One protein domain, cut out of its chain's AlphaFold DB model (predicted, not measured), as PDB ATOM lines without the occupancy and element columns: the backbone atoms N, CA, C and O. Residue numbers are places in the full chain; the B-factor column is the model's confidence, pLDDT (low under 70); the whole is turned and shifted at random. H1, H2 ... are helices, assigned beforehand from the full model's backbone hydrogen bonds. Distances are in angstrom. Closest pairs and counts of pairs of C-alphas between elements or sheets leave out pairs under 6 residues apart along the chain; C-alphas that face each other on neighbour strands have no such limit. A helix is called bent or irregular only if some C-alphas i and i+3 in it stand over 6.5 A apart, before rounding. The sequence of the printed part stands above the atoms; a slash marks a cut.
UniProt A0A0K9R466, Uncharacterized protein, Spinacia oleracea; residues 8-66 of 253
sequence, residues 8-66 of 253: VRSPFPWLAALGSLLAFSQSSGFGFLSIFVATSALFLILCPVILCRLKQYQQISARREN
ATOM      1  N   VAL A   8      10.483   0.257  49.129       53.38
ATOM      2  CA  VAL A   8      11.449  -0.465  48.279       53.38
ATOM      3  C   VAL A   8      11.320  -1.989  48.423       53.38
ATOM      4  O   VAL A   8      11.886  -2.738  47.635       53.38
ATOM      5  N   ARG A   9      10.580  -2.490  49.424       67.06
ATOM      6  CA  ARG A   9      10.547  -3.932  49.738       67.06
ATOM      7  C   ARG A   9       9.421  -4.701  49.043       67.06
ATOM      8  O   ARG A   9       9.498  -5.921  48.963       67.06
ATOM      9  N   SER A  10       8.405  -4.015  48.527       67.06
ATOM     10  CA  SER A  10       7.317  -4.631  47.765       67.06
ATOM     11  C   SER A  10       7.323  -4.104  46.328       67.06
ATOM     12  O   SER A  10       7.216  -2.891  46.158       67.06
ATOM     13  N   PRO A  11       7.397  -4.963  45.297       77.12
ATOM     14  CA  PRO A  11       7.319  -4.528  43.901       77.12
ATOM     15  C   PRO A  11       5.889  -4.143  43.483       77.12
ATOM     16  O   PRO A  11       5.697  -3.421  42.510       77.12
ATOM     17  N   PHE A  12       4.875  -4.583  44.234       78.38
ATOM     18  CA  PHE A  12       3.462  -4.392  43.895       78.38
ATOM     19  C   PHE A  12       3.012  -2.926  43.733       78.38
ATOM     20  O   PHE A  12       2.333  -2.644  42.747       78.38
ATOM     21  N   PRO A  13       3.400  -1.965  44.597       80.50
ATOM     22  CA  PRO A  13       3.027  -0.561  44.421       80.50
ATOM     23  C   PRO A  13       3.653   0.063  43.168       80.50
ATOM     24  O   PRO A  13       3.026   0.890  42.513       80.50
ATOM     25  N   TRP A  14       4.866  -0.365  42.806       78.62
ATOM     26  CA  TRP A  14       5.547   0.090  41.593       78.62
ATOM     27  C   TRP A  14       4.852  -0.433  40.340       78.62
ATOM     28  O   TRP A  14       4.624   0.332  39.410       78.62
ATOM     29  N   LEU A  15       4.447  -1.705  40.342       83.38
ATOM     30  CA  LEU A  15       3.689  -2.301  39.241       83.38
ATOM     31  C   LEU A  15       2.308  -1.651  39.073       83.38
ATOM     32  O   LEU A  15       1.891  -1.399  37.946       83.38
ATOM     33  N   ALA A  16       1.624  -1.318  40.173       83.12
ATOM     34  CA  ALA A  16       0.340  -0.616  40.131       83.12
ATOM     35  C   ALA A  16       0.471   0.816  39.579       83.12
ATOM     36  O   ALA A  16      -0.348   1.245  38.761       83.12
ATOM     37  N   ALA A  17       1.522   1.540  39.976       82.06
ATOM     38  CA  ALA A  17       1.829   2.858  39.426       82.06
ATOM     39  C   ALA A  17       2.169   2.783  37.927       82.06
ATOM     40  O   ALA A  17       1.671   3.593  37.148       82.06
ATOM     41  N   LEU A  18       2.944   1.772  37.508       81.25
ATOM     42  CA  LEU A  18       3.296   1.550  36.103       81.25
ATOM     43  C   LEU A  18       2.063   1.226  35.248       81.25
ATOM     44  O   LEU A  18       1.895   1.788  34.171       81.25
ATOM     45  N   GLY A  19       1.183   0.350  35.746       83.88
ATOM     46  CA  GLY A  19      -0.061  -0.019  35.067       83.88
ATOM     47  C   GLY A  19      -1.017   1.164  34.921       83.88
ATOM     48  O   GLY A  19      -1.611   1.346  33.862       83.88
ATOM     49  N   SER A  20      -1.102   2.017  35.945       79.62
ATOM     50  CA  SER A  20      -1.897   3.248  35.883       79.62
ATOM     51  C   SER A  20      -1.337   4.216  34.838       79.62
ATOM     52  O   SER A  20      -2.094   4.756  34.037       79.62
ATOM     53  N   LEU A  21      -0.012   4.388  34.785       77.88
ATOM     54  CA  LEU A  21       0.645   5.241  33.792       77.88
ATOM     55  C   LEU A  21       0.406   4.742  32.355       77.88
ATOM     56  O   LEU A  21       0.139   5.549  31.466       77.88
ATOM     57  N   LEU A  22       0.440   3.420  32.150       75.44
ATOM     58  CA  LEU A  22       0.122   2.783  30.867       75.44
ATOM     59  C   LEU A  22      -1.344   2.984  30.457       75.44
ATOM     60  O   LEU A  22      -1.636   3.164  29.280       75.44
ATOM     61  N   ALA A  23      -2.274   2.946  31.411       77.56
ATOM     62  CA  ALA A  23      -3.689   3.180  31.131       77.56
ATOM     63  C   ALA A  23      -3.950   4.648  30.745       77.56
ATOM     64  O   ALA A  23      -4.672   4.922  29.786       77.56
ATOM     65  N   PHE A  24      -3.307   5.599  31.433       71.62
ATOM     66  CA  PHE A  24      -3.403   7.020  31.086       71.62
ATOM     67  C   PHE A  24      -2.809   7.325  29.706       71.62
ATOM     68  O   PHE A  24      -3.375   8.139  28.971       71.62
ATOM     69  N   SER A  25      -1.727   6.647  29.312       66.44
ATOM     70  CA  SER A  25      -1.095   6.869  28.008       66.44
ATOM     71  C   SER A  25      -1.931   6.372  26.823       66.44
ATOM     72  O   SER A  25      -1.761   6.891  25.725       66.44
ATOM     73  N   GLN A  26      -2.869   5.440  27.031       72.19
ATOM     74  CA  GLN A  26      -3.823   5.006  25.997       72.19
ATOM     75  C   GLN A  26      -4.961   6.014  25.768       72.19
ATOM     76  O   GLN A  26      -5.536   6.054  24.685       72.19
ATOM     77  N   SER A  27      -5.288   6.828  26.778       71.06
ATOM     78  CA  SER A  27      -6.393   7.802  26.713       71.06
ATOM     79  C   SER A  27      -5.993   9.160  26.127       71.06
ATOM     80  O   SER A  27      -6.830   9.898  25.611       71.06
ATOM     81  N   SER A  28      -4.705   9.495  26.186       64.31
ATOM     82  CA  SER A  28      -4.143  10.667  25.525       64.31
ATOM     83  C   SER A  28      -3.824  10.267  24.088       64.31
ATOM     84  O   SER A  28      -3.021   9.364  23.893       64.31
ATOM     85  N   GLY A  29      -4.414  10.908  23.075       69.94
ATOM     86  CA  GLY A  29      -4.197  10.621  21.639       69.94
ATOM     87  C   GLY A  29      -2.751  10.781  21.123       69.94
ATOM     88  O   GLY A  29      -2.516  10.913  19.926       69.94
ATOM     89  N   PHE A  30      -1.766  10.771  22.013       64.62
ATOM     90  CA  PHE A  30      -0.333  10.779  21.781       64.62
ATOM     91  C   PHE A  30       0.196   9.359  21.515       64.62
ATOM     92  O   PHE A  30       0.994   8.805  22.277       64.62
ATOM     93  N   GLY A  31      -0.218   8.769  20.389       69.00
ATOM     94  CA  GLY A  31       0.178   7.409  19.997       69.00
ATOM     95  C   GLY A  31       1.697   7.182  19.965       69.00
ATOM     96  O   GLY A  31       2.174   6.119  20.352       69.00
ATOM     97  N   PHE A  32       2.482   8.201  19.599       65.38
ATOM     98  CA  PHE A  32       3.943   8.089  19.550       65.38
ATOM     99  C   PHE A  32       4.616   8.312  20.909       65.38
ATOM    100  O   PHE A  32       5.516   7.557  21.272       65.38
ATOM    101  N   LEU A  33       4.165   9.291  21.702       73.50
ATOM    102  CA  LEU A  33       4.771   9.583  23.010       73.50
ATOM    103  C   LEU A  33       4.597   8.416  23.989       73.50
ATOM    104  O   LEU A  33       5.516   8.123  24.749       73.50
ATOM    105  N   SER A  34       3.468   7.700  23.925       75.12
ATOM    106  CA  SER A  34       3.245   6.502  24.743       75.12
ATOM    107  C   SER A  34       4.292   5.416  24.470       75.12
ATOM    108  O   SER A  34       4.771   4.770  25.402       75.12
ATOM    109  N   ILE A  35       4.695   5.234  23.209       80.38
ATOM    110  CA  ILE A  35       5.717   4.249  22.834       80.38
ATOM    111  C   ILE A  35       7.083   4.684  23.369       80.38
ATOM    112  O   ILE A  35       7.791   3.867  23.956       80.38
ATOM    113  N   PHE A  36       7.447   5.965  23.250       78.75
ATOM    114  CA  PHE A  36       8.708   6.482  23.800       78.75
ATOM    115  C   PHE A  36       8.773   6.375  25.329       78.75
ATOM    116  O   PHE A  36       9.803   5.985  25.882       78.75
ATOM    117  N   VAL A  37       7.675   6.652  26.034       82.44
ATOM    118  CA  VAL A  37       7.618   6.530  27.499       82.44
ATOM    119  C   VAL A  37       7.684   5.063  27.935       82.44
ATOM    120  O   VAL A  37       8.448   4.724  28.837       82.44
ATOM    121  N   ALA A  38       6.956   4.164  27.270       82.19
ATOM    122  CA  ALA A  38       6.992   2.740  27.598       82.19
ATOM    123  C   ALA A  38       8.365   2.110  27.303       82.19
ATOM    124  O   ALA A  38       8.900   1.366  28.126       82.19
ATOM    125  N   THR A  39       8.966   2.437  26.155       85.06
ATOM    126  CA  THR A  39      10.292   1.927  25.764       85.06
ATOM    127  C   THR A  39      11.401   2.472  26.654       85.06
ATOM    128  O   THR A  39      12.263   1.704  27.074       85.06
ATOM    129  N   SER A  40      11.363   3.759  27.011       85.69
ATOM    130  CA  SER A  40      12.333   4.343  27.947       85.69
ATOM    131  C   SER A  40      12.207   3.748  29.351       85.69
ATOM    132  O   SER A  40      13.224   3.390  29.942       85.69
ATOM    133  N   ALA A  41      10.991   3.542  29.865       86.56
ATOM    134  CA  ALA A  41      10.778   2.877  31.150       86.56
ATOM    135  C   ALA A  41      11.300   1.429  31.143       86.56
ATOM    136  O   ALA A  41      11.991   1.008  32.071       86.56
ATOM    137  N   LEU A  42      11.028   0.678  30.072       87.69
ATOM    138  CA  LEU A  42      11.529  -0.684  29.897       87.69
ATOM    139  C   LEU A  42      13.063  -0.707  29.823       87.69
ATOM    140  O   LEU A  42      13.705  -1.507  30.503       87.69
ATOM    141  N   PHE A  43      13.659   0.212  29.062       89.25
ATOM    142  CA  PHE A  43      15.108   0.355  28.953       89.25
ATOM    143  C   PHE A  43      15.747   0.694  30.304       89.25
ATOM    144  O   PHE A  43      16.747   0.085  30.662       89.25
ATOM    145  N   LEU A  44      15.152   1.582  31.104       85.69
ATOM    146  CA  LEU A  44      15.654   1.914  32.444       85.69
ATOM    147  C   LEU A  44      15.628   0.725  33.413       85.69
ATOM    148  O   LEU A  44      16.463   0.662  34.313       85.69
ATOM    149  N   ILE A  45      14.711  -0.227  33.231       86.81
ATOM    150  CA  ILE A  45      14.632  -1.441  34.054       86.81
ATOM    151  C   ILE A  45      15.602  -2.516  33.546       86.81
ATOM    152  O   ILE A  45      16.301  -3.146  34.340       86.81
ATOM    153  N   LEU A  46      15.676  -2.731  32.230       88.06
ATOM    154  CA  LEU A  46      16.517  -3.772  31.631       88.06
ATOM    155  C   LEU A  46      17.995  -3.391  31.555       88.06
ATOM    156  O   LEU A  46      18.847  -4.251  31.762       88.06
ATOM    157  N   CYS A  47      18.320  -2.124  31.302       90.75
ATOM    158  CA  CYS A  47      19.692  -1.634  31.198       90.75
ATOM    159  C   CYS A  47      20.552  -1.989  32.428       90.75
ATOM    160  O   CYS A  47      21.593  -2.622  32.244       90.75
ATOM    161  N   PRO A  48      20.140  -1.715  33.684       85.69
ATOM    162  CA  PRO A  48      20.933  -2.108  34.847       85.69
ATOM    163  C   PRO A  48      21.063  -3.630  34.981       85.69
ATOM    164  O   PRO A  48      22.133  -4.110  35.342       85.69
ATOM    165  N   VAL A  49      20.032  -4.408  34.630       88.50
ATOM    166  CA  VAL A  49      20.104  -5.881  34.647       88.50
ATOM    167  C   VAL A  49      21.132  -6.386  33.633       88.50
ATOM    168  O   VAL A  49      21.971  -7.222  33.971       88.50
ATOM    169  N   ILE A  50      21.113  -5.852  32.411       88.19
ATOM    170  CA  ILE A  50      22.055  -6.205  31.344       88.19
ATOM    171  C   ILE A  50      23.480  -5.799  31.734       88.19
ATOM    172  O   ILE A  50      24.393  -6.614  31.619       88.19
ATOM    173  N   LEU A  51      23.679  -4.594  32.273       89.19
ATOM    174  CA  LEU A  51      24.986  -4.129  32.751       89.19
ATOM    175  C   LEU A  51      25.521  -4.995  33.901       89.19
ATOM    176  O   LEU A  51      26.707  -5.330  33.922       89.19
ATOM    177  N   CYS A  52      24.656  -5.427  34.821       84.88
ATOM    178  CA  CYS A  52      25.018  -6.378  35.871       84.88
ATOM    179  C   CYS A  52      25.482  -7.722  35.286       84.88
ATOM    180  O   CYS A  52      26.500  -8.261  35.725       84.88
ATOM    181  N   ARG A  53      24.789  -8.244  34.263       82.75
ATOM    182  CA  ARG A  53      25.185  -9.483  33.570       82.75
ATOM    183  C   ARG A  53      26.498  -9.330  32.809       82.75
ATOM    184  O   ARG A  53      27.348 -10.212  32.900       82.75
ATOM    185  N   LEU A  54      26.696  -8.205  32.126       82.25
ATOM    186  CA  LEU A  54      27.928  -7.919  31.391       82.25
ATOM    187  C   LEU A  54      29.133  -7.844  32.336       82.25
ATOM    188  O   LEU A  54      30.187  -8.416  32.062       82.25
ATOM    189  N   LYS A  55      28.968  -7.201  33.496       75.75
ATOM    190  CA  LYS A  55      30.026  -7.111  34.509       75.75
ATOM    191  C   LYS A  55      30.318  -8.462  35.170       75.75
ATOM    192  O   LYS A  55      31.480  -8.772  35.430       75.75
ATOM    193  N   GLN A  56      29.294  -9.285  35.396       77.75
ATOM    194  CA  GLN A  56      29.467 -10.659  35.878       77.75
ATOM    195  C   GLN A  56      30.250 -11.507  34.863       77.75
ATOM    196  O   GLN A  56      31.161 -12.239  35.247       77.75
ATOM    197  N   TYR A  57      29.945 -11.367  33.572       77.06
ATOM    198  CA  TYR A  57      30.681 -12.029  32.496       77.06
ATOM    199  C   TYR A  57      32.162 -11.612  32.477       77.06
ATOM    200  O   TYR A  57      33.047 -12.467  32.433       77.06
ATOM    201  N   GLN A  58      32.443 -10.312  32.625       75.12
ATOM    202  CA  GLN A  58      33.811  -9.781  32.712       75.12
ATOM    203  C   GLN A  58      34.584 -10.330  33.924       75.12
ATOM    204  O   GLN A  58      35.739 -10.732  33.787       75.12
ATOM    205  N   GLN A  59      33.956 -10.432  35.101       73.12
ATOM    206  CA  GLN A  59      34.598 -11.034  36.278       73.12
ATOM    207  C   GLN A  59      34.927 -12.520  36.091       73.12
ATOM    208  O   GLN A  59      35.970 -12.980  36.555       73.12
ATOM    209  N   ILE A  60      34.060 -13.277  35.415       71.75
ATOM    210  CA  ILE A  60      34.303 -14.696  35.127       71.75
ATOM    211  C   ILE A  60      35.465 -14.845  34.134       71.75
ATOM    212  O   ILE A  60      36.320 -15.709  34.336       71.75
ATOM    213  N   SER A  61      35.541 -13.975  33.122       70.25
ATOM    214  CA  SER A  61      36.650 -13.955  32.161       70.25
ATOM    215  C   SER A  61      37.986 -13.639  32.843       70.25
ATOM    216  O   SER A  61      38.943 -14.393  32.690       70.25
ATOM    217  N   ALA A  62      38.032 -12.603  33.687       65.12
ATOM    218  CA  ALA A  62      39.244 -12.212  34.413       65.12
ATOM    219  C   ALA A  62      39.698 -13.252  35.458       65.12
ATOM    220  O   ALA A  62      40.882 -13.367  35.764       65.12
ATOM    221  N   ARG A  63      38.771 -14.046  36.015       60.50
ATOM    222  CA  ARG A  63      39.109 -15.131  36.954       60.50
ATOM    223  C   ARG A  63      39.686 -16.362  36.251       60.50
ATOM    224  O   ARG A  63      40.423 -17.115  36.883       60.50
ATOM    225  N   ARG A  64      39.362 -16.577  34.973       56.53
ATOM    226  CA  ARG A  64      39.853 -17.724  34.193       56.53
ATOM    227  C   ARG A  64      41.322 -17.578  33.791       56.53
ATOM    228  O   ARG A  64      41.989 -18.587  33.610       56.53
ATOM    229  N   GLU A  65      41.824 -16.350  33.711       57.56
ATOM    230  CA  GLU A  65      43.216 -16.056  33.338       57.56
ATOM    231  C   GLU A  65      44.193 -16.142  34.529       57.56
ATOM    232  O   GLU A  65      45.389 -16.321  34.336       57.56
ATOM    233  N   ASN A  66      43.685 -16.110  35.769       52.97
ATOM    234  CA  ASN A  66      44.494 -16.103  36.996       52.97
ATOM    235  C   ASN A  66      44.464 -17.422  37.790       52.97
ATOM    236  O   ASN A  66      44.840 -17.431  38.964       52.97
TER     237      ASN A  66
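This is residues 8 to 66 of the 253 residues of an uncharacterized protein of Spinacia oleracea (UniProt A0A0K9R466). Two helices meet near one end as a lopsided V, a short arm H1 and a long arm H2, whose far part, residues 42 to 64, sticks out alone. The printed part has 59 residues with H1, then H2, and no named strand: all helix, extended, radius of gyration of the C-alphas 17.5 A, flat, spanning 57 by 29 by 9 A.

Start at H1, residues 12 to 27; a tight link of 3 residues leads to H2, residues 31 to 64. This helical hairpin runs opposite ways at a steep tilt of 39 degrees. The helices touch through residues 22 to 26 and 34 to 38 alone; the closest C-alphas, of Ser 25 and Ser 34, are 5.4 A apart. O i to N i+4 pairs are within hydrogen-bond range in 11 of 12 for H1 and 27 of 30 for H2.

Find C-alpha 12 at (3.462, -4.392, 43.895); H1 runs 23.3 A from there. H2 runs 49.1 A to C-alpha 64 at (39.853, -17.724, 34.193), with a kink of 31 degrees near residue 46. It is neither bent nor irregular, but only just: C-alphas 45 and 48 are 6.4 A apart.

The farthest C-alphas, of Gly 29 and Asn 66, are 57.6 A apart. The printed part has no cut. Model pLDDT is under 70 at residues 8 to 10, 25, 28 to 32 and 62 to 66.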